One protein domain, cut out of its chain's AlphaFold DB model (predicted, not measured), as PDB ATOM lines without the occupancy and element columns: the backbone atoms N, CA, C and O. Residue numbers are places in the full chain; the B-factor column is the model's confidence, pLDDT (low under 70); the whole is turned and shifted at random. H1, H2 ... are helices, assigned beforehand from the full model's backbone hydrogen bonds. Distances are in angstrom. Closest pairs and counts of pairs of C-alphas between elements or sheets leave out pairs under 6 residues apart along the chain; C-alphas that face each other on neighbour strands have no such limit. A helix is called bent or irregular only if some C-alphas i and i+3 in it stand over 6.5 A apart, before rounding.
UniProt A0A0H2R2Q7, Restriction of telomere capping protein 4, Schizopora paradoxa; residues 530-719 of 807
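Overview. This is residues 530 to 719 of the 807 residues of the protein "Restriction of telomere capping protein 4" of Schizopora paradoxa (UniProt A0A0H2R2Q7). One long helix, H8, runs through the middle of a ball of helices, and H5, H2, H10 and the bent H1 are set round it, mostly crossing it at large angles. The short H6 and H7 sit near the first end of H8, H4 stands along one side with the short H3 at its end, H11 lies by H5 and H1a, and from H11 a tail leads away, of which residues 707 to 712 stick out. The printed part has 190 residues with eleven named helices, H1 to H11 in order along the chain, and no named strand; the class is all helix. It is compact, with a radius of gyration of the C-alphas of 16.6 A, and the C-alphas span 44 by 43 by 35 A.

Along the chain. Start at Thr 530 and go on to C-alpha 534 at (-2.246, 1.557, -15.088), where H1, residues 534 to 554, begins. By its hydrogen bonds it was assigned as one helix, but it is bent: C-alphas 543 and 546 are 6.6 A apart. Its arms are H1a, residues 534 to 543, 14.3 A long, and H1b, residues 546 to 554, 12.5 A long, at a steep tilt of 46 degrees. Next come H2, residues 560 to 571, 16.6 A; H3, residues 574 to 577; and H4, residues 580 to 590, 15.8 A, which is irregular, but only just, with C-alphas 581 and 584 at 6.6 A. H5, residues 599 to 612, is 20.0 A long, and H6, residues 615 to 620, and H7, residues 623 to 626, follow. Find C-alpha 632 at (-0.936, -21.916, -7.692); from there H8 runs 29.8 A to residue 653, only just irregular, with C-alphas 637 and 640 at 6.51 A. After H9, residues 659 to 663, come H10, residues 668 to 684, 24.3 A, and H11, residues 691 to 704, 19.3 A, which ends at C-alpha 704, (-15.977, -4.334, -6.280).

Arrangement. Begin at H8, the hub. With residues 636 to 645 alone it touches H5, closest at the C-alphas of Glu 606 and Val 641, 5.9 A apart, at a steep tilt of 69 degrees, only just short of about perpendicular, opposite ways. H2 touches it with residues 561 to 565 alone, the C-alphas of Ile 562 and Ala 639 being closest at 5.2 A; the tilt of 37 degrees is only just steep. With residues 642 to 649 alone H8 touches H10, about perpendicular at 77 degrees, the closest C-alphas being Tyr 646 and Leu 675 at 6.4 A. H1a and H5 touch, the same way at a shallow tilt of 30 degrees, closest at the C-alphas of Ile 541 and Ile 605, 7.4 A. H5 and H11 are close but not clearly touching, with the C-alphas of Gly 600 and Ile 695 closest at 6.9 A. H4 and H8 are near each other, while H2 and H4 are apart. In H1a, H1b, H2, H5, H6, H9 and H11 each O i to N i+4 pair is within hydrogen-bond range; H8 has 16 of 18, H10 12 of 13, H4 2 of 7 beside 6 of 8 O i to N i+3 pairs, and H3 and H7 are too short for an O i to N i+4 pair.

Size, cuts and confidence. The two C-alphas farthest apart, those of Lys 575 and Glu 718, are 46.8 A apart. The printed part has no cut and no long link. Look at residues 705 to 719: they hold no named element, and residues 707 to 712 stand free. The mean pLDDT of the printed part is 76.1, and 61 residues are under 70, among them 576 to 594 and 681 to 719.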
ATOM      1  N   THR A 530       8.419   6.907 -19.659       72.31
ATOM      2  CA  THR A 530       8.647   7.766 -18.473       72.31
ATOM      3  C   THR A 530       7.530   7.700 -17.441       72.31
ATOM      4  O   THR A 530       7.790   7.778 -16.246       72.31
ATOM      5  N   GLU A 531       6.305   7.473 -17.896       74.56
ATOM      6  CA  GLU A 531       5.089   7.364 -17.082       74.56
ATOM      7  C   GLU A 531       4.510   5.950 -17.242       74.56
ATOM      8  O   GLU A 531       4.989   5.192 -18.084       74.56
ATOM      9  N   LEU A 532       3.573   5.532 -16.391       75.31
ATOM     10  CA  LEU A 532       2.850   4.264 -16.546       75.31
ATOM     11  C   LEU A 532       1.364   4.523 -16.343       75.31
ATOM     12  O   LEU A 532       0.940   4.822 -15.228       75.31
ATOM     13  N   ASP A 533       0.587   4.374 -17.411       83.75
ATOM     14  CA  ASP A 533      -0.866   4.359 -17.316       83.75
ATOM     15  C   ASP A 533      -1.337   2.959 -16.896       83.75
ATOM     16  O   ASP A 533      -1.340   2.019 -17.694       83.75
ATOM     17  N   PHE A 534      -1.732   2.816 -15.630       81.25
ATOM     18  CA  PHE A 534      -2.246   1.557 -15.088       81.25
ATOM     19  C   PHE A 534      -3.525   1.072 -15.790       81.25
ATOM     20  O   PHE A 534      -3.735  -0.139 -15.872       81.25
ATOM     21  N   TYR A 535      -4.342   1.974 -16.345       85.25
ATOM     22  CA  TYR A 535      -5.538   1.599 -17.099       85.25
ATOM     23  C   TYR A 535      -5.157   0.958 -18.439       85.25
ATOM     24  O   TYR A 535      -5.549  -0.178 -18.715       85.25
ATOM     25  N   SER A 536      -4.293   1.612 -19.224       87.12
ATOM     26  CA  SER A 536      -3.741   1.016 -20.449       87.12
ATOM     27  C   SER A 536      -2.938  -0.262 -20.185       87.12
ATOM     28  O   SER A 536      -2.986  -1.187 -20.993       87.12
ATOM     29  N   ILE A 537      -2.231  -0.370 -19.053       87.75
ATOM     30  CA  ILE A 537      -1.547  -1.613 -18.659       87.75
ATOM     31  C   ILE A 537      -2.550  -2.756 -18.473       87.75
ATOM     32  O   ILE A 537      -2.286  -3.858 -18.946       87.75
ATOM     33  N   ALA A 538      -3.699  -2.520 -17.831       90.75
ATOM     34  CA  ALA A 538      -4.709  -3.560 -17.646       90.75
ATOM     35  C   ALA A 538      -5.246  -4.089 -18.990       90.75
ATOM     36  O   ALA A 538      -5.345  -5.304 -19.174       90.75
ATOM     37  N   ILE A 539      -5.500  -3.185 -19.944       92.00
ATOM     38  CA  ILE A 539      -5.914  -3.525 -21.315       92.00
ATOM     39  C   ILE A 539      -4.814  -4.322 -22.029       92.00
ATOM     40  O   ILE A 539      -5.070  -5.438 -22.473       92.00
ATOM     41  N   LYS A 540      -3.568  -3.820 -22.048       91.56
ATOM     42  CA  LYS A 540      -2.408  -4.525 -22.633       91.56
ATOM     43  C   LYS A 540      -2.228  -5.930 -22.051       91.56
ATOM     44  O   LYS A 540      -1.931  -6.873 -22.782       91.56
ATOM     45  N   ILE A 541      -2.426  -6.110 -20.741       93.12
ATOM     46  CA  ILE A 541      -2.339  -7.440 -20.125       93.12
ATOM     47  C   ILE A 541      -3.409  -8.370 -20.704       93.12
ATOM     48  O   ILE A 541      -3.068  -9.469 -21.134       93.12
ATOM     49  N   HIS A 542      -4.674  -7.944 -20.724       94.00
ATOM     50  CA  HIS A 542      -5.793  -8.775 -21.171       94.00
ATOM     51  C   HIS A 542      -5.747  -9.072 -22.680       94.00
ATOM     52  O   HIS A 542      -5.836 -10.230 -23.083       94.00
ATOM     53  N   GLU A 543      -5.560  -8.051 -23.517       93.19
ATOM     54  CA  GLU A 543      -5.614  -8.187 -24.979       93.19
ATOM     55  C   GLU A 543      -4.340  -8.804 -25.571       93.19
ATOM     56  O   GLU A 543      -4.405  -9.516 -26.573       93.19
ATOM     57  N   GLU A 544      -3.178  -8.559 -24.960       91.88
ATOM     58  CA  GLU A 544      -1.889  -8.866 -25.583       91.88
ATOM     59  C   GLU A 544      -1.070  -9.909 -24.820       91.88
ATOM     60  O   GLU A 544      -0.530 -10.843 -25.419       91.88
ATOM     61  N   VAL A 545      -0.952  -9.766 -23.497       94.00
ATOM     62  CA  VAL A 545      -0.076 -10.615 -22.674       94.00
ATOM     63  C   VAL A 545      -0.736 -11.947 -22.334       94.00
ATOM     64  O   VAL A 545      -0.087 -12.988 -22.408       94.00
ATOM     65  N   VAL A 546      -2.024 -11.951 -22.000       95.62
ATOM     66  CA  VAL A 546      -2.779 -13.158 -21.631       95.62
ATOM     67  C   VAL A 546      -2.820 -14.192 -22.765       95.62
ATOM     68  O   VAL A 546      -2.542 -15.359 -22.473       95.62
ATOM     69  N   PRO A 547      -3.029 -13.835 -24.050       94.50
ATOM     70  CA  PRO A 547      -2.867 -14.778 -25.159       94.50
ATOM     71  C   PRO A 547      -1.459 -15.387 -25.242       94.50
ATOM     72  O   PRO A 547      -1.330 -16.600 -25.405       94.50
ATOM     73  N   MET A 548      -0.402 -14.582 -25.068       90.81
ATOM     74  CA  MET A 548       0.989 -15.067 -25.059       90.81
ATOM     75  C   MET A 548       1.231 -16.050 -23.898       90.81
ATOM     76  O   MET A 548       1.734 -17.156 -24.108       90.81
ATOM     77  N   LEU A 549       0.782 -15.704 -22.687       94.19
ATOM     78  CA  LEU A 549       0.874 -16.570 -21.508       94.19
ATOM     79  C   LEU A 549       0.038 -17.847 -21.636       94.19
ATOM     80  O   LEU A 549       0.430 -18.889 -21.113       94.19
ATOM     81  N   PHE A 550      -1.091 -17.808 -22.349       94.75
ATOM     82  CA  PHE A 550      -1.883 -19.003 -22.620       94.75
ATOM     83  C   PHE A 550      -1.079 -20.021 -23.443       94.75
ATOM     84  O   PHE A 550      -1.075 -21.201 -23.097       94.75
ATOM     85  N   PHE A 551      -0.330 -19.580 -24.466       90.56
ATOM     86  CA  PHE A 551       0.588 -20.456 -25.208       90.56
ATOM     87  C   PHE A 551       1.712 -21.009 -24.319       90.56
ATOM     88  O   PHE A 551       1.957 -22.217 -24.347       90.56
ATOM     89  N   THR A 552       2.325 -20.173 -23.471       89.69
ATOM     90  CA  THR A 552       3.275 -20.613 -22.427       89.69
ATOM     91  C   THR A 552       2.680 -21.730 -21.554       89.69
ATOM     92  O   THR A 552       3.323 -22.749 -21.294       89.69
ATOM     93  N   LEU A 553       1.424 -21.579 -21.128       95.19
ATOM     94  CA  LEU A 553       0.732 -22.515 -20.241       95.19
ATOM     95  C   LEU A 553       0.313 -23.835 -20.911       95.19
ATOM     96  O   LEU A 553      -0.005 -24.787 -20.195       95.19
ATOM     97  N   LEU A 554       0.358 -23.941 -22.246       94.38
ATOM     98  CA  LEU A 554       0.204 -25.224 -22.947       94.38
ATOM     99  C   LEU A 554       1.418 -26.140 -22.729       94.38
ATOM    100  O   LEU A 554       1.245 -27.350 -22.593       94.38
ATOM    101  N   ASN A 555       2.627 -25.569 -22.647       94.88
ATOM    102  CA  ASN A 555       3.881 -26.291 -22.411       94.88
ATOM    103  C   ASN A 555       4.681 -25.634 -21.266       94.88
ATOM    104  O   ASN A 555       5.780 -25.119 -21.476       94.88
ATOM    105  N   PRO A 556       4.182 -25.676 -20.015       94.19
ATOM    106  CA  PRO A 556       4.726 -24.879 -18.912       94.19
ATOM    107  C   PRO A 556       6.134 -25.308 -18.466       94.19
ATOM    108  O   PRO A 556       6.759 -24.633 -17.654       94.19
ATOM    109  N   LEU A 557       6.641 -26.443 -18.963       95.12
ATOM    110  CA  LEU A 557       8.009 -26.905 -18.720       95.12
ATOM    111  C   LEU A 557       9.018 -26.375 -19.749       95.12
ATOM    112  O   LEU A 557      10.212 -26.413 -19.461       95.12
ATOM    113  N   ASP A 558       8.570 -25.865 -20.892       92.75
ATOM    114  CA  ASP A 558       9.455 -25.244 -21.885       92.75
ATOM    115  C   ASP A 558       9.684 -23.756 -21.560       92.75
ATOM    116  O   ASP A 558      10.611 -23.126 -22.063       92.75
ATOM    117  N   ASN A 559       8.876 -23.201 -20.652       92.00
ATOM    118  CA  ASN A 559       8.963 -21.819 -20.221       92.00
ATOM    119  C   ASN A 559      10.129 -21.544 -19.252       92.00
ATOM    120  O   ASN A 559      10.267 -22.144 -18.179       92.00
ATOM    121  N   ALA A 560      10.913 -20.533 -19.617       91.50
ATOM    122  CA  ALA A 560      12.053 -20.000 -18.891       91.50
ATOM    123  C   ALA A 560      11.759 -19.564 -17.439       91.50
ATOM    124  O   ALA A 560      12.468 -19.969 -16.511       91.50
ATOM    125  N   PHE A 561      10.723 -18.744 -17.230       92.62
ATOM    126  CA  PHE A 561      10.366 -18.199 -15.916       92.62
ATOM    127  C   PHE A 561       9.910 -19.307 -14.963       92.62
ATOM    128  O   PHE A 561      10.419 -19.419 -13.844       92.62
ATOM    129  N   ILE A 562       9.016 -20.184 -15.429       94.94
ATOM    130  CA  ILE A 562       8.520 -21.336 -14.671       94.94
ATOM    131  C   ILE A 562       9.678 -22.272 -14.304       94.94
ATOM    132  O   ILE A 562       9.766 -22.689 -13.149       94.94
ATOM    133  N   GLN A 563      10.611 -22.562 -15.220       94.94
ATOM    134  CA  GLN A 563      11.777 -23.402 -14.914       94.94
ATOM    135  C   GLN A 563      12.734 -22.769 -13.895       94.94
ATOM    136  O   GLN A 563      13.241 -23.482 -13.021       94.94
ATOM    137  N   LYS A 564      12.950 -21.447 -13.932       92.44
ATOM    138  CA  LYS A 564      13.783 -20.752 -12.934       92.44
ATOM    139  C   LYS A 564      13.148 -20.800 -11.543       92.44
ATOM    140  O   LYS A 564      13.793 -21.247 -10.593       92.44
ATOM    141  N   VAL A 565      11.858 -20.469 -11.432       92.00
ATOM    142  CA  VAL A 565      11.102 -20.554 -10.168       92.00
ATOM    143  C   VAL A 565      11.035 -22.005  -9.663       92.00
ATOM    144  O   VAL A 565      11.225 -22.262  -8.472       92.00
ATOM    145  N   LEU A 566      10.877 -22.987 -10.557       94.94
ATOM    146  CA  LEU A 566      10.986 -24.413 -10.230       94.94
ATOM    147  C   LEU A 566      12.358 -24.783  -9.660       94.94
ATOM    148  O   LEU A 566      12.420 -25.549  -8.696       94.94
ATOM    149  N   ALA A 567      13.454 -24.289 -10.239       94.38
ATOM    150  CA  ALA A 567      14.808 -24.557  -9.761       94.38
ATOM    151  C   ALA A 567      15.055 -23.944  -8.370       94.38
ATOM    152  O   ALA A 567      15.577 -24.626  -7.481       94.38
ATOM    153  N   GLU A 568      14.612 -22.708  -8.138       90.44
ATOM    154  CA  GLU A 568      14.649 -22.056  -6.823       90.44
ATOM    155  C   GLU A 568      13.876 -22.860  -5.774       90.44
ATOM    156  O   GLU A 568      14.447 -23.304  -4.776       90.44
ATOM    157  N   VAL A 569      12.594 -23.143  -6.021       91.44
ATOM    158  CA  VAL A 569      11.760 -23.887  -5.068       91.44
ATOM    159  C   VAL A 569      12.329 -25.290  -4.841       91.44
ATOM    160  O   VAL A 569      12.364 -25.763  -3.705       91.44
ATOM    161  N   ARG A 570      12.850 -25.968  -5.876       92.81
ATOM    162  CA  ARG A 570      13.484 -27.295  -5.737       92.81
ATOM    163  C   ARG A 570      14.770 -27.262  -4.905       92.81
ATOM    164  O   ARG A 570      14.968 -28.199  -4.128       92.81
ATOM    165  N   THR A 571      15.603 -26.226  -5.023       92.62
ATOM    166  CA  THR A 571      16.847 -26.084  -4.237       92.62
ATOM    167  C   THR A 571      16.594 -25.655  -2.790       92.62
ATOM    168  O   THR A 571      17.320 -26.083  -1.889       92.62
ATOM    169  N   GLN A 572      15.532 -24.891  -2.529       87.12
ATOM    170  CA  GLN A 572      15.145 -24.493  -1.176       87.12
ATOM    171  C   GLN A 572      14.689 -25.693  -0.319       87.12
ATOM    172  O   GLN A 572      13.915 -26.549  -0.779       87.12
ATOM    173  N   PRO A 573      15.098 -25.767   0.966       85.56
ATOM    174  CA  PRO A 573      14.697 -26.848   1.859       85.56
ATOM    175  C   PRO A 573      13.196 -26.762   2.206       85.56
ATOM    176  O   PRO A 573      12.669 -25.660   2.372       85.56
ATOM    177  N   PRO A 574      12.492 -27.892   2.432       76.62
ATOM    178  CA  PRO A 574      11.034 -27.902   2.639       76.62
ATOM    179  C   PRO A 574      10.514 -27.026   3.792       76.62
ATOM    180  O   PRO A 574       9.357 -26.616   3.775       76.62
ATOM    181  N   LYS A 575      11.358 -26.738   4.794       72.56
ATOM    182  CA  LYS A 575      11.023 -25.837   5.909       72.56
ATOM    183  C   LYS A 575      11.001 -24.358   5.508       72.56
ATOM    184  O   LYS A 575      10.247 -23.609   6.111       72.56
ATOM    185  N   MET A 576      11.795 -23.952   4.512       66.88
ATOM    186  CA  MET A 576      11.790 -22.580   3.995       66.88
ATOM    187  C   MET A 576      10.627 -22.343   3.034       66.88
ATOM    188  O   MET A 576      10.000 -21.300   3.132       66.88
ATOM    189  N   ARG A 577      10.254 -23.327   2.198       65.38
ATOM    190  CA  ARG A 577       9.158 -23.191   1.209       65.38
ATOM    191  C   ARG A 577       7.837 -22.704   1.815       65.38
ATOM    192  O   ARG A 577       7.223 -21.790   1.290       65.38
ATOM    193  N   ARG A 578       7.435 -23.243   2.974       57.28
ATOM    194  CA  ARG A 578       6.220 -22.792   3.694       57.28
ATOM    195  C   ARG A 578       6.303 -21.359   4.231       57.28
ATOM    196  O   ARG A 578       5.289 -20.820   4.653       57.28
ATOM    197  N   GLY A 579       7.500 -20.785   4.262       51.44
ATOM    198  CA  GLY A 579       7.742 -19.395   4.605       51.44
ATOM    199  C   GLY A 579       7.723 -18.448   3.408       51.44
ATOM    200  O   GLY A 579       7.581 -17.265   3.655       51.44
ATOM    201  N   LEU A 580       7.823 -18.887   2.142       50.62
ATOM    202  CA  LEU A 580       7.948 -17.947   1.008       50.62
ATOM    203  C   LEU A 580       6.681 -17.153   0.657       50.62
ATOM    204  O   LEU A 580       6.771 -16.169  -0.068       50.62
ATOM    205  N   ASN A 581       5.547 -17.437   1.302       49.88
ATOM    206  CA  ASN A 581       4.439 -16.474   1.378       49.88
ATOM    207  C   ASN A 581       4.835 -15.169   2.128       49.88
ATOM    208  O   ASN A 581       4.041 -14.236   2.201       49.88
ATOM    209  N   LEU A 582       6.056 -15.083   2.683       42.22
ATOM    210  CA  LEU A 582       6.670 -13.883   3.267       42.22
ATOM    211  C   LEU A 582       7.182 -12.854   2.245       42.22
ATOM    212  O   LEU A 582       7.659 -11.817   2.691       42.22
ATOM    213  N   GLU A 583       7.033 -13.036   0.926       47.66
ATOM    214  CA  GLU A 583       7.249 -11.915  -0.019       47.66
ATOM    215  C   GLU A 583       6.291 -10.731   0.250       47.66
ATOM    216  O   GLU A 583       6.582  -9.600  -0.121       47.66
ATOM    217  N   MET A 584       5.209 -10.936   1.016       45.56
ATOM    218  CA  MET A 584       4.378  -9.848   1.551       45.56
ATOM    219  C   MET A 584       5.081  -9.006   2.642       45.56
ATOM    220  O   MET A 584       4.617  -7.924   2.991       45.56
ATOM    221  N   LYS A 585       6.200  -9.485   3.201       40.19
ATOM    222  CA  LYS A 585       7.035  -8.731   4.144       40.19
ATOM    223  C   LYS A 585       8.028  -7.831   3.410       40.19
ATOM    224  O   LYS A 585       8.195  -6.687   3.814       40.19
ATOM    225  N   ASP A 586       8.575  -8.306   2.294       48.03
ATOM    226  CA  ASP A 586       9.342  -7.468   1.367       48.03
ATOM    227  C   ASP A 586       8.410  -6.473   0.640       48.03
ATOM    228  O   ASP A 586       8.828  -5.362   0.322       48.03
ATOM    229  N   MET A 587       7.111  -6.784   0.482       44.09
ATOM    230  CA  MET A 587       6.102  -5.799   0.052       44.09
ATOM    231  C   MET A 587       5.949  -4.597   0.991       44.09
ATOM    232  O   MET A 587       5.476  -3.563   0.532       44.09
ATOM    233  N   VAL A 588       6.340  -4.676   2.269       42.38
ATOM    234  CA  VAL A 588       6.298  -3.495   3.153       42.38
ATOM    235  C   VAL A 588       7.352  -2.473   2.719       42.38
ATOM    236  O   VAL A 588       7.043  -1.285   2.660       42.38
ATOM    237  N   ASP A 589       8.534  -2.922   2.290       47.88
ATOM    238  CA  ASP A 589       9.548  -2.055   1.674       47.88
ATOM    239  C   ASP A 589       9.208  -1.729   0.202       47.88
ATOM    240  O   ASP A 589       9.459  -0.615  -0.267       47.88
ATOM    241  N   CYS A 590       8.545  -2.643  -0.524       43.91
ATOM    242  CA  CYS A 590       8.044  -2.370  -1.879       43.91
ATOM    243  C   CYS A 590       6.779  -1.498  -1.916       43.91
ATOM    244  O   CYS A 590       6.390  -1.091  -3.006       43.91
ATOM    245  N   SER A 591       6.158  -1.165  -0.778       49.66
ATOM    246  CA  SER A 591       4.960  -0.306  -0.698       49.66
ATOM    247  C   SER A 591       5.169   1.075  -1.326       49.66
ATOM    248  O   SER A 591       4.219   1.736  -1.728       49.66
ATOM    249  N   VAL A 592       6.433   1.486  -1.452       54.16
ATOM    250  CA  VAL A 592       6.857   2.740  -2.078       54.16
ATOM    251  C   VAL A 592       7.643   2.494  -3.381       54.16
ATOM    252  O   VAL A 592       8.236   3.423  -3.926       54.16
ATOM    253  N   ILE A 593       7.726   1.254  -3.872       59.25
ATOM    254  CA  ILE A 593       8.309   0.923  -5.177       59.25
ATOM    255  C   ILE A 593       7.174   0.830  -6.187       59.25
ATOM    256  O   ILE A 593       6.230   0.061  -6.022       59.25
ATOM    257  N   THR A 594       7.296   1.601  -7.252       66.81
ATOM    258  CA  THR A 594       6.372   1.633  -8.382       66.81
ATOM    259  C   THR A 594       7.031   0.999  -9.614       66.81
ATOM    260  O   THR A 594       8.069   0.346  -9.494       66.81
ATOM    261  N   GLY A 595       6.406   1.075 -10.791       78.38
ATOM    262  CA  GLY A 595       6.818   0.279 -11.955       78.38
ATOM    263  C   GLY A 595       6.132  -1.091 -12.032       78.38
ATOM    264  O   GLY A 595       5.382  -1.470 -11.132       78.38
ATOM    265  N   TYR A 596       6.407  -1.850 -13.099       84.12
ATOM    266  CA  TYR A 596       5.752  -3.137 -13.387       84.12
ATOM    267  C   TYR A 596       5.896  -4.189 -12.281       84.12
ATOM    268  O   TYR A 596       4.937  -4.894 -11.988       84.12
ATOM    269  N   LEU A 597       7.063  -4.268 -11.635       85.12
ATOM    270  CA  LEU A 597       7.299  -5.126 -10.463       85.12
ATOM    271  C   LEU A 597       7.264  -4.367  -9.123       85.12
ATOM    272  O   LEU A 597       7.568  -4.946  -8.080       85.12
ATOM    273  N   GLY A 598       6.885  -3.086  -9.126       83.12
ATOM    274  CA  GLY A 598       6.554  -2.363  -7.897       83.12
ATOM    275  C   GLY A 598       5.258  -2.880  -7.271       83.12
ATOM    276  O   GLY A 598       4.531  -3.628  -7.917       83.12
ATOM    277  N   ALA A 599       4.936  -2.497  -6.032       81.19
ATOM    278  CA  ALA A 599       3.782  -3.062  -5.325       81.19
ATOM    279  C   ALA A 599       2.468  -2.897  -6.110       81.19
ATOM    280  O   ALA A 599       1.762  -3.882  -6.305       81.19
ATOM    281  N   GLY A 600       2.185  -1.695  -6.628       82.19
ATOM    282  CA  GLY A 600       0.993  -1.435  -7.447       82.19
ATOM    283  C   GLY A 600       0.971  -2.233  -8.756       82.19
ATOM    284  O   GLY A 600       0.006  -2.941  -9.027       82.19
ATOM    285  N   GLY A 601       2.056  -2.189  -9.541       86.50
ATOM    286  CA  GLY A 601       2.154  -2.919 -10.813       86.50
ATOM    287  C   GLY A 601       2.088  -4.438 -10.638       86.50
ATOM    288  O   GLY A 601       1.329  -5.104 -11.337       86.50
ATOM    289  N   ARG A 602       2.799  -4.979  -9.640       89.38
ATOM    290  CA  ARG A 602       2.771  -6.401  -9.281       89.38
ATOM    291  C   ARG A 602       1.361  -6.839  -8.898       89.38
ATOM    292  O   ARG A 602       0.898  -7.853  -9.407       89.38
ATOM    293  N   LEU A 603       0.688  -6.092  -8.016       89.88
ATOM    294  CA  LEU A 603      -0.674  -6.406  -7.577       89.88
ATOM    295  C   LEU A 603      -1.675  -6.345  -8.733       89.88
ATOM    296  O   LEU A 603      -2.495  -7.252  -8.849       89.88
ATOM    297  N   LEU A 604      -1.572  -5.339  -9.607       90.12
ATOM    298  CA  LEU A 604      -2.405  -5.213 -10.803       90.12
ATOM    299  C   LEU A 604      -2.244  -6.422 -11.734       90.12
ATOM    300  O   LEU A 604      -3.224  -7.087 -12.066       90.12
ATOM    301  N   ILE A 605      -0.999  -6.737 -12.109       93.81
ATOM    302  CA  ILE A 605      -0.679  -7.885 -12.966       93.81
ATOM    303  C   ILE A 605      -1.172  -9.180 -12.306       93.81
ATOM    304  O   ILE A 605      -1.852  -9.978 -12.943       93.81
ATOM    305  N   GLU A 606      -0.884  -9.394 -11.021       94.69
ATOM    306  CA  GLU A 606      -1.284 -10.610 -10.308       94.69
ATOM    307  C   GLU A 606      -2.812 -10.748 -10.180       94.69
ATOM    308  O   GLU A 606      -3.327 -11.863 -10.272       94.69
ATOM    309  N   ALA A 607      -3.544  -9.646  -9.991       94.25
ATOM    310  CA  ALA A 607      -5.005  -9.644  -9.933       94.25
ATOM    311  C   ALA A 607      -5.623 -10.053 -11.277       94.25
ATOM    312  O   ALA A 607      -6.451 -10.966 -11.309       94.25
ATOM    313  N   ILE A 608      -5.167  -9.451 -12.381       95.56
ATOM    314  CA  ILE A 608      -5.643  -9.782 -13.734       95.56
ATOM    315  C   ILE A 608      -5.304 -11.241 -14.065       95.56
ATOM    316  O   ILE A 608      -6.188 -12.018 -14.417       95.56
ATOM    317  N   LEU A 609      -4.059 -11.677 -13.845       96.56
ATOM    318  CA  LEU A 609      -3.657 -13.061 -14.118       96.56
ATOM    319  C   LEU A 609      -4.433 -14.095 -13.285       96.56
ATOM    320  O   LEU A 609      -4.683 -15.194 -13.772       96.56
ATOM    321  N   LYS A 610      -4.851 -13.772 -12.052       96.31
ATOM    322  CA  LYS A 610      -5.723 -14.651 -11.249       96.31
ATOM    323  C   LYS A 610      -7.160 -14.720 -11.770       96.31
ATOM    324  O   LYS A 610      -7.810 -15.741 -11.542       96.31
ATOM    325  N   ALA A 611      -7.653 -13.662 -12.415       96.31
ATOM    326  CA  ALA A 611      -8.970 -13.643 -13.046       96.31
ATOM    327  C   ALA A 611      -8.978 -14.470 -14.344       96.31
ATOM    328  O   ALA A 611      -9.872 -15.294 -14.531       96.31
ATOM    329  N   GLU A 612      -7.944 -14.320 -15.177       96.56
ATOM    330  CA  GLU A 612      -7.793 -15.031 -16.459       96.56
ATOM    331  C   GLU A 612      -7.399 -16.506 -16.297       96.56
ATOM    332  O   GLU A 612      -7.873 -17.386 -17.019       96.56
ATOM    333  N   PHE A 613      -6.548 -16.808 -15.312       96.94
ATOM    334  CA  PHE A 613      -6.011 -18.147 -15.071       96.94
ATOM    335  C   PHE A 613      -6.418 -18.706 -13.698       96.94
ATOM    336  O   PHE A 613      -5.544 -19.079 -12.912       96.94
ATOM    337  N   PRO A 614      -7.722 -18.821 -13.374       97.06
ATOM    338  CA  PRO A 614      -8.164 -19.240 -12.050       97.06
ATOM    339  C   PRO A 614      -7.681 -20.659 -11.725       97.06
ATOM    340  O   PRO A 614      -7.632 -21.532 -12.597       97.06
ATOM    341  N   GLU A 615      -7.394 -20.934 -10.448       97.38
ATOM    342  CA  GLU A 615      -6.809 -22.210  -9.993       97.38
ATOM    343  C   GLU A 615      -7.561 -23.439 -10.532       97.38
ATOM    344  O   GLU A 615      -6.948 -24.408 -10.980       97.38
ATOM    345  N   SER A 616      -8.897 -23.377 -10.576       97.00
ATOM    346  CA  SER A 616      -9.739 -24.466 -11.086       97.00
ATOM    347  C   SER A 616      -9.558 -24.760 -12.585       97.00
ATOM    348  O   SER A 616      -9.746 -25.905 -13.001       97.00
ATOM    349  N   LEU A 617      -9.170 -23.768 -13.396       96.44
ATOM    350  CA  LEU A 617      -8.849 -23.926 -14.817       96.44
ATOM    351  C   LEU A 617      -7.475 -24.584 -14.976       96.44
ATOM    352  O   LEU A 617      -7.357 -25.607 -15.655       96.44
ATOM    353  N   LEU A 618      -6.457 -24.060 -14.286       97.12
ATOM    354  CA  LEU A 618      -5.095 -24.603 -14.326       97.12
ATOM    355  C   LEU A 618      -5.026 -26.035 -13.769       97.12
ATOM    356  O   LEU A 618      -4.327 -26.886 -14.323       97.12
ATOM    357  N   GLN A 619      -5.801 -26.336 -12.723       96.62
ATOM    358  CA  GLN A 619      -5.939 -27.690 -12.186       96.62
ATOM    359  C   GLN A 619      -6.654 -28.623 -13.173       96.62
ATOM    360  O   GLN A 619      -6.183 -29.731 -13.424       96.62
ATOM    361  N   ARG A 620      -7.773 -28.187 -13.773       96.75
ATOM    362  CA  ARG A 620      -8.543 -28.984 -14.748       96.75
ATOM    363  C   ARG A 620      -7.719 -29.354 -15.981       96.75
ATOM    364  O   ARG A 620      -7.894 -30.450 -16.514       96.75
ATOM    365  N   ASN A 621      -6.826 -28.463 -16.402       96.50
ATOM    366  CA  ASN A 621      -5.935 -28.665 -17.542       96.50
ATOM    367  C   ASN A 621      -4.662 -29.463 -17.182       96.50
ATOM    368  O   ASN A 621      -3.874 -29.775 -18.068       96.50
ATOM    369  N   GLY A 622      -4.457 -29.827 -15.908       96.94
ATOM    370  CA  GLY A 622      -3.285 -30.586 -15.448       96.94
ATOM    371  C   GLY A 622      -1.986 -29.773 -15.378       96.94
ATOM    372  O   GLY A 622      -0.918 -30.345 -15.167       96.94
ATOM    373  N   ILE A 623      -2.063 -28.448 -15.525       97.44
ATOM    374  CA  ILE A 623      -0.904 -27.545 -15.528       97.44
ATOM    375  C   ILE A 623      -0.239 -27.542 -14.149       97.44
ATOM    376  O   ILE A 623       0.974 -27.716 -14.051       97.44
ATOM    377  N   LEU A 624      -1.033 -27.435 -13.074       97.12
ATOM    378  CA  LEU A 624      -0.527 -27.471 -11.693       97.12
ATOM    379  C   LEU A 624       0.160 -28.805 -11.349       97.12
ATOM    380  O   LEU A 624       1.161 -28.818 -10.635       97.12
ATOM    381  N   ASP A 625      -0.326 -29.921 -11.902       96.81
ATOM    382  CA  ASP A 625       0.318 -31.231 -11.743       96.81
ATOM    383  C   ASP A 625       1.665 -31.289 -12.490       96.81
ATOM    384  O   ASP A 625       2.626 -31.880 -11.989       96.81
ATOM    385  N   ALA A 626       1.761 -30.657 -13.667       97.06
ATOM    386  CA  ALA A 626       2.987 -30.590 -14.462       97.06
ATOM    387  C   ALA A 626       4.074 -29.712 -13.810       97.06
ATOM    388  O   ALA A 626       5.245 -30.097 -13.805       97.06
ATOM    389  N   VAL A 627       3.699 -28.575 -13.207       96.50
ATOM    390  CA  VAL A 627       4.635 -27.652 -12.531       96.50
ATOM    391  C   VAL A 627       4.886 -27.979 -11.053       96.50
ATOM    392  O   VAL A 627       5.489 -27.189 -10.328       96.50
ATOM    393  N   HIS A 628       4.485 -29.153 -10.566       94.56
ATOM    394  CA  HIS A 628       4.780 -29.559  -9.193       94.56
ATOM    395  C   HIS A 628       6.318 -29.573  -8.940       94.56
ATOM    396  O   HIS A 628       7.087 -30.174  -9.708       94.56
ATOM    397  N   PRO A 629       6.833 -28.946  -7.859       94.88
ATOM    398  CA  PRO A 629       6.147 -28.628  -6.605       94.88
ATOM    399  C   PRO A 629       5.625 -27.187  -6.451       94.88
ATOM    400  O   PRO A 629       5.394 -26.799  -5.309       94.88
ATOM    401  N   LEU A 630       5.476 -26.398  -7.522       94.56
ATOM    402  CA  LEU A 630       4.888 -25.058  -7.396       94.56
ATOM    403  C   LEU A 630       3.418 -25.148  -6.981       94.56
ATOM    404  O   LEU A 630       2.645 -25.932  -7.533       94.56
ATOM    405  N   SER A 631       3.035 -24.319  -6.016       94.81
ATOM    406  CA  SER A 631       1.639 -23.989  -5.745       94.81
ATOM    407  C   SER A 631       1.079 -23.031  -6.803       94.81
ATOM    408  O   SER A 631       1.829 -22.369  -7.521       94.81
ATOM    409  N   TYR A 632      -0.249 -22.907  -6.857       96.06
ATOM    410  CA  TYR A 632      -0.936 -21.916  -7.692       96.06
ATOM    411  C   TYR A 632      -0.396 -20.489  -7.481       96.06
ATOM    412  O   TYR A 632      -0.093 -19.790  -8.445       96.06
ATOM    413  N   HIS A 633      -0.191 -20.088  -6.221       94.44
ATOM    414  CA  HIS A 633       0.335 -18.766  -5.876       94.44
ATOM    415  C   HIS A 633       1.791 -18.556  -6.312       94.44
ATOM    416  O   HIS A 633       2.127 -17.461  -6.750       94.44
ATOM    417  N   GLU A 634       2.650 -19.577  -6.247       93.69
ATOM    418  CA  GLU A 634       4.026 -19.474  -6.760       93.69
ATOM    419  C   GLU A 634       4.058 -19.435  -8.295       93.69
ATOM    420  O   GLU A 634       4.848 -18.687  -8.869       93.69
ATOM    421  N   LEU A 635       3.191 -20.204  -8.966       95.62
ATOM    422  CA  LEU A 635       3.071 -20.181 -10.424       95.62
ATOM    423  C   LEU A 635       2.620 -18.799 -10.914       95.62
ATOM    424  O   LEU A 635       3.314 -18.193 -11.724       95.62
ATOM    425  N   VAL A 636       1.496 -18.281 -10.409       96.06
ATOM    426  CA  VAL A 636       0.990 -16.972 -10.843       96.06
ATOM    427  C   VAL A 636       1.889 -15.853 -10.315       96.06
ATOM    428  O   VAL A 636       2.503 -15.135 -11.098       96.06
ATOM    429  N   GLY A 637       2.027 -15.740  -8.993       91.75
ATOM    430  CA  GLY A 637       2.632 -14.590  -8.318       91.75
ATOM    431  C   GLY A 637       4.158 -14.480  -8.404       91.75
ATOM    432  O   GLY A 637       4.682 -13.421  -8.059       91.75
ATOM    433  N   ARG A 638       4.883 -15.528  -8.841       90.94
ATOM    434  CA  ARG A 638       6.346 -15.471  -9.071       90.94
ATOM    435  C   ARG A 638       6.736 -15.724 -10.529       90.94
ATOM    436  O   ARG A 638       7.580 -14.991 -11.036       90.94
ATOM    437  N   ALA A 639       6.152 -16.715 -11.211       93.94
ATOM    438  CA  ALA A 639       6.504 -16.995 -12.610       93.94
ATOM    439  C   ALA A 639       5.711 -16.122 -13.601       93.94
ATOM    440  O   ALA A 639       6.310 -15.275 -14.259       93.94
ATOM    441  N   LEU A 640       4.381 -16.270 -13.668       95.62
ATOM    442  CA  LEU A 640       3.564 -15.590 -14.687       95.62
ATOM    443  C   LEU A 640       3.550 -14.063 -14.524       95.62
ATOM    444  O   LEU A 640       3.559 -13.357 -15.522       95.62
ATOM    445  N   VAL A 641       3.582 -13.540 -13.293       94.75
ATOM    446  CA  VAL A 641       3.720 -12.093 -13.039       94.75
ATOM    447  C   VAL A 641       5.052 -11.547 -13.566       94.75
ATOM    448  O   VAL A 641       5.070 -10.470 -14.158       94.75
ATOM    449  N   SER A 642       6.158 -12.283 -13.399       92.75
ATOM    450  CA  SER A 642       7.474 -11.868 -13.914       92.75
ATOM    451  C   SER A 642       7.513 -11.891 -15.442       92.75
ATOM    452  O   SER A 642       8.042 -10.971 -16.059       92.75
ATOM    453  N   GLU A 643       6.914 -12.916 -16.050       93.88
ATOM    454  CA  GLU A 643       6.779 -13.037 -17.502       93.88
ATOM    455  C   GLU A 643       5.885 -11.935 -18.080       93.88
ATOM    456  O   GLU A 643       6.279 -11.257 -19.022       93.88
ATOM    457  N   ALA A 644       4.732 -11.674 -17.462       94.44
ATOM    458  CA  ALA A 644       3.832 -10.597 -17.861       94.44
ATOM    459  C   ALA A 644       4.497  -9.220 -17.767       94.44
ATOM    460  O   ALA A 644       4.438  -8.445 -18.721       94.44
ATOM    461  N   ALA A 645       5.168  -8.931 -16.647       92.44
ATOM    462  CA  ALA A 645       5.937  -7.704 -16.476       92.44
ATOM    463  C   ALA A 645       7.009  -7.566 -17.565       92.44
ATOM    464  O   ALA A 645       7.157  -6.491 -18.139       92.44
ATOM    465  N   TYR A 646       7.716  -8.649 -17.900       91.25
ATOM    466  CA  TYR A 646       8.722  -8.646 -18.959       91.25
ATOM    467  C   TYR A 646       8.118  -8.378 -20.345       91.25
ATOM    468  O   TYR A 646       8.642  -7.544 -21.081       91.25
ATOM    469  N   CYS A 647       6.996  -9.018 -20.680       90.94
ATOM    470  CA  CYS A 647       6.276  -8.789 -21.932       90.94
ATOM    471  C   CYS A 647       5.818  -7.330 -22.080       90.94
ATOM    472  O   CYS A 647       5.987  -6.747 -23.149       90.94
ATOM    473  N   LEU A 648       5.283  -6.732 -21.009       90.50
ATOM    474  CA  LEU A 648       4.893  -5.317 -20.984       90.50
ATOM    475  C   LEU A 648       6.104  -4.399 -21.178       90.50
ATOM    476  O   LEU A 648       6.054  -3.483 -21.988       90.50
ATOM    477  N   ILE A 649       7.208  -4.678 -20.480       88.06
ATOM    478  CA  ILE A 649       8.456  -3.918 -20.612       88.06
ATOM    479  C   ILE A 649       9.003  -3.991 -22.035       88.06
ATOM    480  O   ILE A 649       9.429  -2.969 -22.559       88.06
ATOM    481  N   LEU A 650       9.019  -5.169 -22.668       87.00
ATOM    482  CA  LEU A 650       9.491  -5.274 -24.047       87.00
ATOM    483  C   LEU A 650       8.630  -4.440 -24.993       87.00
ATOM    484  O   LEU A 650       9.193  -3.675 -25.766       87.00
ATOM    485  N   ARG A 651       7.300  -4.539 -24.899       85.62
ATOM    486  CA  ARG A 651       6.380  -3.771 -25.750       85.62
ATOM    487  C   ARG A 651       6.510  -2.263 -25.551       85.62
ATOM    488  O   ARG A 651       6.516  -1.529 -26.528       85.62
ATOM    489  N   ASP A 652       6.664  -1.805 -24.311       84.12
ATOM    490  CA  ASP A 652       6.810  -0.379 -24.006       84.12
ATOM    491  C   ASP A 652       8.217   0.179 -24.293       84.12
ATOM    492  O   ASP A 652       8.358   1.379 -24.502       84.12
ATOM    493  N   CYS A 653       9.264  -0.654 -24.280       81.38
ATOM    494  CA  CYS A 653      10.637  -0.240 -24.611       81.38
ATOM    495  C   CYS A 653      10.995  -0.441 -26.094       81.38
ATOM    496  O   CYS A 653      12.078  -0.040 -26.528       81.38
ATOM    497  N   GLN A 654      10.151  -1.139 -26.853       75.94
ATOM    498  CA  GLN A 654      10.364  -1.488 -28.253       75.94
ATOM    499  C   GLN A 654       9.033  -1.342 -28.998       75.94
ATOM    500  O   GLN A 654       8.333  -2.328 -29.213       75.94
ATOM    501  N   ASP A 655       8.730  -0.123 -29.458       65.19
ATOM    502  CA  ASP A 655       7.486   0.232 -30.175       65.19
ATOM    503  C   ASP A 655       7.164  -0.662 -31.397       65.19
ATOM    504  O   ASP A 655       6.046  -0.646 -31.906       65.19
ATOM    505  N   ASN A 656       8.141  -1.440 -31.882       66.38
ATOM    506  CA  ASN A 656       8.023  -2.350 -33.023       66.38
ATOM    507  C   ASN A 656       8.233  -3.841 -32.674       66.38
ATOM    508  O   ASN A 656       8.322  -4.654 -33.593       66.38
ATOM    509  N   ALA A 657       8.355  -4.223 -31.396       73.88
ATOM    510  CA  ALA A 657       8.575  -5.624 -31.025       73.88
ATOM    511  C   ALA A 657       7.366  -6.487 -31.393       73.88
ATOM    512  O   ALA A 657       6.266  -6.330 -30.854       73.88
ATOM    513  N   THR A 658       7.576  -7.448 -32.288       77.88
ATOM    514  CA  THR A 658       6.528  -8.398 -32.650       77.88
ATOM    515  C   THR A 658       6.215  -9.327 -31.468       77.88
ATOM    516  O   THR A 658       7.107  -9.658 -30.678       77.88
ATOM    517  N   PRO A 659       4.973  -9.836 -31.338       74.69
ATOM    518  CA  PRO A 659       4.632 -10.804 -30.291       74.69
ATOM    519  C   PRO A 659       5.524 -12.058 -30.308       74.69
ATOM    520  O   PRO A 659       5.749 -12.677 -29.270       74.69
ATOM    521  N   GLU A 660       6.067 -12.424 -31.474       78.00
ATOM    522  CA  GLU A 660       7.004 -13.539 -31.622       78.00
ATOM    523  C   GLU A 660       8.384 -13.247 -31.019       78.00
ATOM    524  O   GLU A 660       8.968 -14.130 -30.396       78.00
ATOM    525  N   GLU A 661       8.906 -12.027 -31.165       77.56
ATOM    526  CA  GLU A 661      10.176 -11.612 -30.551       77.56
ATOM    527  C   GLU A 661      10.064 -11.532 -29.026       77.56
ATOM    528  O   GLU A 661      10.986 -11.939 -28.321       77.56
ATOM    529  N   VAL A 662       8.901 -11.109 -28.516       75.88
ATOM    530  CA  VAL A 662       8.583 -11.138 -27.078       75.88
ATOM    531  C   VAL A 662       8.555 -12.575 -26.534       75.88
ATOM    532  O   VAL A 662       9.015 -12.824 -25.418       75.88
ATOM    533  N   LEU A 663       8.060 -13.537 -27.323       70.69
ATOM    534  CA  LEU A 663       7.983 -14.956 -26.952       70.69
ATOM    535  C   LEU A 663       9.313 -15.719 -27.104       70.69
ATOM    536  O   LEU A 663       9.564 -16.657 -26.345       70.69
ATOM    537  N   ARG A 664      10.184 -15.347 -28.053       70.69
ATOM    538  CA  ARG A 664      11.492 -15.998 -28.294       70.69
ATOM    539  C   ARG A 664      12.572 -15.543 -27.303       70.69
ATOM    540  O   ARG A 664      13.672 -15.148 -27.689       70.69
ATOM    541  N   MET A 665      12.295 -15.646 -26.003       67.62
ATOM    542  CA  MET A 665      13.329 -15.466 -24.982       67.62
ATOM    543  C   MET A 665      14.342 -16.621 -24.989       67.62
ATOM    544  O   MET A 665      14.177 -17.618 -24.286       67.62
ATOM    545  N   GLU A 666      15.441 -16.457 -25.719       72.19
ATOM    546  CA  GLU A 666      16.584 -17.376 -25.630       72.19
ATOM    547  C   GLU A 666      17.429 -17.144 -24.359       72.19
ATOM    548  O   GLU A 666      18.042 -18.079 -23.843       72.19
ATOM    549  N   ASP A 667      17.431 -15.919 -23.813       79.94
ATOM    550  CA  ASP A 667      18.226 -15.534 -22.638       79.94
ATOM    551  C   ASP A 667      17.352 -15.076 -21.456       79.94
ATOM    552  O   ASP A 667      16.947 -13.916 -21.322       79.94
ATOM    553  N   VAL A 668      17.107 -16.028 -20.556       78.06
ATOM    554  CA  VAL A 668      16.368 -15.834 -19.302       78.06
ATOM    555  C   VAL A 668      17.076 -14.854 -18.369       78.06
ATOM    556  O   VAL A 668      16.425 -14.068 -17.684       78.06
ATOM    557  N   ASP A 669      18.406 -14.869 -18.308       79.75
ATOM    558  CA  ASP A 669      19.140 -14.029 -17.363       79.75
ATOM    559  C   ASP A 669      19.216 -12.575 -17.845       79.75
ATOM    560  O   ASP A 669      19.127 -11.661 -17.021       79.75
ATOM    561  N   LYS A 670      19.215 -12.336 -19.162       81.62
ATOM    562  CA  LYS A 670      18.937 -11.014 -19.745       81.62
ATOM    563  C   LYS A 670      17.528 -10.528 -19.398       81.62
ATOM    564  O   LYS A 670      17.383  -9.367 -19.020       81.62
ATOM    565  N   ALA A 671      16.512 -11.391 -19.455       80.56
ATOM    566  CA  ALA A 671      15.147 -11.022 -19.071       80.56
ATOM    567  C   ALA A 671      15.037 -10.634 -17.587       80.56
ATOM    568  O   ALA A 671      14.499  -9.578 -17.259       80.56
ATOM    569  N   PHE A 672      15.646 -11.407 -16.683       79.75
ATOM    570  CA  PHE A 672      15.730 -11.033 -15.267       79.75
ATOM    571  C   PHE A 672      16.612  -9.799 -15.018       79.75
ATOM    572  O   PHE A 672      16.313  -9.016 -14.123       79.75
ATOM    573  N   SER A 673      17.658  -9.560 -15.817       83.38
ATOM    574  CA  SER A 673      18.423  -8.305 -15.758       83.38
ATOM    575  C   SER A 673      17.560  -7.100 -16.148       83.38
ATOM    576  O   SER A 673      17.632  -6.065 -15.489       83.38
ATOM    577  N   ILE A 674      16.713  -7.243 -17.170       81.31
ATOM    578  CA  ILE A 674      15.731  -6.233 -17.584       81.31
ATOM    579  C   ILE A 674      14.695  -6.010 -16.474       81.31
ATOM    580  O   ILE A 674      14.460  -4.865 -16.108       81.31
ATOM    581  N   LEU A 675      14.146  -7.065 -15.864       81.94
ATOM    582  CA  LEU A 675      13.209  -6.946 -14.737       81.94
ATOM    583  C   LEU A 675      13.834  -6.261 -13.511       81.94
ATOM    584  O   LEU A 675      13.212  -5.375 -12.931       81.94
ATOM    585  N   ASN A 676      15.075  -6.595 -13.153       81.62
ATOM    586  CA  ASN A 676      15.780  -5.950 -12.041       81.62
ATOM    587  C   ASN A 676      16.035  -4.459 -12.331       81.62
ATOM    588  O   ASN A 676      15.736  -3.610 -11.494       81.62
ATOM    589  N   LYS A 677      16.484  -4.120 -13.549       78.94
ATOM    590  CA  LYS A 677      16.605  -2.721 -14.004       78.94
ATOM    591  C   LYS A 677      15.251  -2.005 -14.016       78.94
ATOM    592  O   LYS A 677      15.180  -0.840 -13.642       78.94
ATOM    593  N   SER A 678      14.170  -2.698 -14.378       73.25
ATOM    594  CA  SER A 678      12.801  -2.179 -14.292       73.25
ATOM    595  C   SER A 678      12.330  -1.976 -12.862       73.25
ATOM    596  O   SER A 678      11.417  -1.182 -12.661       73.25
ATOM    597  N   GLN A 679      12.865  -2.703 -11.884       76.25
ATOM    598  CA  GLN A 679      12.539  -2.493 -10.481       76.25
ATOM    599  C   GLN A 679      13.280  -1.256  -9.966       76.25
ATOM    600  O   GLN A 679      12.640  -0.373  -9.405       76.25
ATOM    601  N   GLU A 680      14.587  -1.147 -10.241       72.88
ATOM    602  CA  GLU A 680      15.419   0.029  -9.937       72.88
ATOM    603  C   GLU A 680      14.855   1.312 -10.570       72.88
ATOM    604  O   GLU A 680      14.682   2.325  -9.891       72.88
ATOM    605  N   TYR A 681      14.502   1.258 -11.858       66.12
ATOM    606  CA  TYR A 681      13.854   2.365 -12.558       66.12
ATOM    607  C   TYR A 681      12.369   2.518 -12.199       66.12
ATOM    608  O   TYR A 681      11.836   3.624 -12.185       66.12
ATOM    609  N   GLY A 682      11.696   1.426 -11.850       62.12
ATOM    610  CA  GLY A 682      10.317   1.439 -11.384       62.12
ATOM    611  C   GLY A 682      10.168   2.329 -10.160       62.12
ATOM    612  O   GLY A 682       9.314   3.213 -10.173       62.12
ATOM    613  N   VAL A 683      11.080   2.201  -9.179       55.28
ATOM    614  CA  VAL A 683      11.138   3.131  -8.039       55.28
ATOM    615  C   VAL A 683      11.196   4.584  -8.514       55.28
ATOM    616  O   VAL A 683      10.619   5.444  -7.859       55.28
ATOM    617  N   ALA A 684      11.887   4.864  -9.625       50.19
ATOM    618  CA  ALA A 684      12.188   6.211 -10.091       50.19
ATOM    619  C   ALA A 684      11.033   6.959 -10.767       50.19
ATOM    620  O   ALA A 684      11.118   8.177 -10.927       50.19
ATOM    621  N   LYS A 685       9.962   6.260 -11.150       56.50
ATOM    622  CA  LYS A 685       8.865   6.852 -11.924       56.50
ATOM    623  C   LYS A 685       7.844   7.658 -11.134       56.50
ATOM    624  O   LYS A 685       7.211   8.523 -11.725       56.50
ATOM    625  N   PHE A 686       7.626   7.362  -9.851       51.56
ATOM    626  CA  PHE A 686       6.482   7.934  -9.126       51.56
ATOM    627  C   PHE A 686       6.876   8.779  -7.923       51.56
ATOM    628  O   PHE A 686       7.184   8.265  -6.845       51.56
ATOM    629  N   PRO A 687       6.740  10.092  -8.118       46.22
ATOM    630  CA  PRO A 687       6.510  11.059  -7.067       46.22
ATOM    631  C   PRO A 687       5.471  12.084  -7.543       46.22
ATOM    632  O   PRO A 687       5.768  13.265  -7.709       46.22
ATOM    633  N   VAL A 688       4.252  11.614  -7.808       46.28
ATOM    634  CA  VAL A 688       3.086  12.481  -7.998       46.28
ATOM    635  C   VAL A 688       2.085  12.101  -6.922       46.28
ATOM    636  O   VAL A 688       1.712  10.938  -6.790       46.28
ATOM    637  N   GLU A 689       1.687  13.081  -6.117       48.28
ATOM    638  CA  GLU A 689       0.922  12.868  -4.884       48.28
ATOM    639  C   GLU A 689      -0.528  12.394  -5.132       48.28
ATOM    640  O   GLU A 689      -1.236  12.129  -4.172       48.28
ATOM    641  N   SER A 690      -0.953  12.231  -6.395       50.16
ATOM    642  CA  SER A 690      -2.292  11.771  -6.798       50.16
ATOM    643  C   SER A 690      -2.402  10.285  -7.162       50.16
ATOM    644  O   SER A 690      -3.506   9.751  -7.212       50.16
ATOM    645  N   THR A 691      -1.304   9.585  -7.465       48.31
ATOM    646  CA  THR A 691      -1.407   8.233  -8.055       48.31
ATOM    647  C   THR A 691      -1.637   7.122  -7.034       48.31
ATOM    648  O   THR A 691      -2.010   6.024  -7.428       48.31
ATOM    649  N   ALA A 692      -1.388   7.375  -5.746       50.56
ATOM    650  CA  ALA A 692      -1.728   6.424  -4.687       50.56
ATOM    651  C   ALA A 692      -3.254   6.285  -4.581       50.56
ATOM    652  O   ALA A 692      -3.765   5.177  -4.701       50.56
ATOM    653  N   ASP A 693      -3.954   7.421  -4.510       52.72
ATOM    654  CA  ASP A 693      -5.416   7.495  -4.514       52.72
ATOM    655  C   ASP A 693      -6.000   6.824  -5.772       52.72
ATOM    656  O   ASP A 693      -6.912   6.016  -5.666       52.72
ATOM    657  N   VAL A 694      -5.407   7.050  -6.955       53.97
ATOM    658  CA  VAL A 694      -5.831   6.377  -8.203       53.97
ATOM    659  C   VAL A 694      -5.620   4.859  -8.165       53.97
ATOM    660  O   VAL A 694      -6.431   4.132  -8.730       53.97
ATOM    661  N   ILE A 695      -4.556   4.351  -7.532       53.97
ATOM    662  CA  ILE A 695      -4.343   2.899  -7.396       53.97
ATOM    663  C   ILE A 695      -5.350   2.304  -6.411       53.97
ATOM    664  O   ILE A 695      -5.897   1.247  -6.710       53.97
ATOM    665  N   ASP A 696      -5.615   2.960  -5.282       53.81
ATOM    666  CA  ASP A 696      -6.597   2.477  -4.307       53.81
ATOM    667  C   ASP A 696      -8.025   2.536  -4.888       53.81
ATOM    668  O   ASP A 696      -8.718   1.520  -4.850       53.81
ATOM    669  N   ASP A 697      -8.418   3.630  -5.554       56.78
ATOM    670  CA  ASP A 697      -9.692   3.752  -6.288       56.78
ATOM    671  C   ASP A 697      -9.818   2.691  -7.398       56.78
ATOM    672  O   ASP A 697     -10.866   2.061  -7.551       56.78
ATOM    673  N   PHE A 698      -8.755   2.450  -8.177       58.09
ATOM    674  CA  PHE A 698      -8.743   1.446  -9.247       58.09
ATOM    675  C   PHE A 698      -8.826   0.020  -8.686       58.09
ATOM    676  O   PHE A 698      -9.573  -0.814  -9.205       58.09
ATOM    677  N   LEU A 699      -8.068  -0.283  -7.627       57.88
ATOM    678  CA  LEU A 699      -8.110  -1.580  -6.956       57.88
ATOM    679  C   LEU A 699      -9.461  -1.796  -6.276       57.88
ATOM    680  O   LEU A 699      -9.955  -2.922  -6.307       57.88
ATOM    681  N   GLU A 700     -10.090  -0.761  -5.720       59.25
ATOM    682  CA  GLU A 700     -11.454  -0.829  -5.201       59.25
ATOM    683  C   GLU A 700     -12.454  -1.058  -6.347       59.25
ATOM    684  O   GLU A 700     -13.274  -1.970  -6.259       59.25
ATOM    685  N   GLN A 701     -12.321  -0.360  -7.480       55.28
ATOM    686  CA  GLN A 701     -13.162  -0.544  -8.668       55.28
ATOM    687  C   GLN A 701     -13.061  -1.964  -9.263       55.28
ATOM    688  O   GLN A 701     -14.087  -2.554  -9.610       55.28
ATOM    689  N   PHE A 702     -11.859  -2.550  -9.324       51.12
ATOM    690  CA  PHE A 702     -11.645  -3.943  -9.751       51.12
ATOM    691  C   PHE A 702     -12.050  -4.976  -8.688       51.12
ATOM    692  O   PHE A 702     -12.524  -6.059  -9.033       51.12
ATOM    693  N   SER A 703     -11.904  -4.657  -7.397       52.03
ATOM    694  CA  SER A 703     -12.325  -5.534  -6.294       52.03
ATOM    695  C   SER A 703     -13.841  -5.551  -6.098       52.03
ATOM    696  O   SER A 703     -14.375  -6.536  -5.587       52.03
ATOM    697  N   LEU A 704     -14.540  -4.479  -6.485       38.03
ATOM    698  CA  LEU A 704     -15.977  -4.334  -6.280       38.03
ATOM    699  C   LEU A 704     -16.827  -5.136  -7.265       38.03
ATOM    700  O   LEU A 704     -17.909  -5.568  -6.871       38.03
ATOM    701  N   ASP A 705     -16.403  -5.332  -8.523       42.66
ATOM    702  CA  ASP A 705     -17.253  -6.050  -9.482       42.66
ATOM    703  C   ASP A 705     -16.528  -6.587 -10.742       42.66
ATOM    704  O   ASP A 705     -16.660  -6.054 -11.844       42.66
ATOM    705  N   VAL A 706     -15.849  -7.741 -10.627       39.84
ATOM    706  CA  VAL A 706     -15.416  -8.547 -11.801       39.84
ATOM    707  C   VAL A 706     -16.614  -8.891 -12.709       39.84
ATOM    708  O   VAL A 706     -16.471  -9.040 -13.921       39.84
ATOM    709  N   SER A 707     -17.827  -8.936 -12.147       37.78
ATOM    710  CA  SER A 707     -19.098  -9.111 -12.862       37.78
ATOM    711  C   SER A 707     -19.586  -7.878 -13.646       37.78
ATOM    712  O   SER A 707     -20.590  -7.996 -14.352       37.78
ATOM    713  N   ARG A 708     -18.909  -6.719 -13.569       37.00
ATOM    714  CA  ARG A 708     -19.189  -5.526 -14.405       37.00
ATOM    715  C   ARG A 708     -18.222  -5.322 -15.564       37.00
ATOM    716  O   ARG A 708     -18.404  -4.360 -16.312       37.00
ATOM    717  N   LEU A 709     -17.242  -6.208 -15.756       36.59
ATOM    718  CA  LEU A 709     -16.522  -6.241 -17.026       36.59
ATOM    719  C   LEU A 709     -17.547  -6.365 -18.171       36.59
ATOM    720  O   LEU A 709     -18.536  -7.095 -18.020       36.59
ATOM    721  N   PRO A 710     -17.373  -5.642 -19.294       36.62
ATOM    722  CA  PRO A 710     -18.349  -5.663 -20.373       36.62
ATOM    723  C   PRO A 710     -18.641  -7.103 -20.822       36.62
ATOM    724  O   PRO A 710     -17.711  -7.897 -20.940       36.62
ATOM    725  N   PRO A 711     -19.893  -7.476 -21.148       39.19
ATOM    726  CA  PRO A 711     -20.235  -8.866 -21.476       39.19
ATOM    727  C   PRO A 711     -19.583  -9.407 -22.765       39.19
ATOM    728  O   PRO A 711     -19.790 -10.568 -23.096       39.19
ATOM    729  N   HIS A 712     -18.800  -8.591 -23.482       41.34
ATOM    730  CA  HIS A 712     -17.940  -9.017 -24.590       41.34
ATOM    731  C   HIS A 712     -16.496  -9.375 -24.163       41.34
ATOM    732  O   HIS A 712     -15.756  -9.903 -24.984       41.34
ATOM    733  N   TRP A 713     -16.106  -9.122 -22.904       38.22
ATOM    734  CA  TRP A 713     -14.794  -9.472 -22.318       38.22
ATOM    735  C   TRP A 713     -14.825 -10.821 -21.588       38.22
ATOM    736  O   TRP A 713     -13.796 -11.448 -21.358       38.22
ATOM    737  N   VAL A 714     -16.018 -11.330 -21.266       35.12
ATOM    738  CA  VAL A 714     -16.184 -12.755 -20.971       35.12
ATOM    739  C   VAL A 714     -16.155 -13.490 -22.306       35.12
ATOM    740  O   VAL A 714     -17.065 -13.303 -23.113       35.12
ATOM    741  N   PHE A 715     -15.143 -14.337 -22.530       33.78
ATOM    742  CA  PHE A 715     -15.058 -15.201 -23.715       33.78
ATOM    743  C   PHE A 715     -16.426 -15.837 -24.021       33.78
ATOM    744  O   PHE A 715     -16.915 -16.633 -23.208       33.78
ATOM    745  N   PRO A 716     -17.045 -15.546 -25.182       35.84
ATOM    746  CA  PRO A 716     -18.293 -16.190 -25.550       35.84
ATOM    747  C   PRO A 716     -18.054 -17.704 -25.622       35.84
ATOM    748  O   PRO A 716     -17.148 -18.127 -26.350       35.84
ATOM    749  N   PRO A 717     -18.871 -18.549 -24.960       40.28
ATOM    750  CA  PRO A 717     -18.805 -20.003 -25.144       40.28
ATOM    751  C   PRO A 717     -18.860 -20.391 -26.633       40.28
ATOM    752  O   PRO A 717     -18.216 -21.338 -27.080       40.28
ATOM    753  N   GLU A 718     -19.553 -19.563 -27.416       39.00
ATOM    754  CA  GLU A 718     -19.685 -19.630 -28.865       39.00
ATOM    755  C   GLU A 718     -18.364 -19.534 -29.648       39.00
ATOM    756  O   GLU A 718     -18.309 -20.066 -30.753       39.00
ATOM    757  N   MET A 719     -17.294 -18.904 -29.143       32.53
ATOM    758  CA  MET A 719     -16.003 -18.884 -29.861       32.53
ATOM    759  C   MET A 719     -15.281 -20.238 -29.811       32.53
ATOM    760  O   MET A 719     -14.526 -20.568 -30.726       32.53
TER     761      MET A 719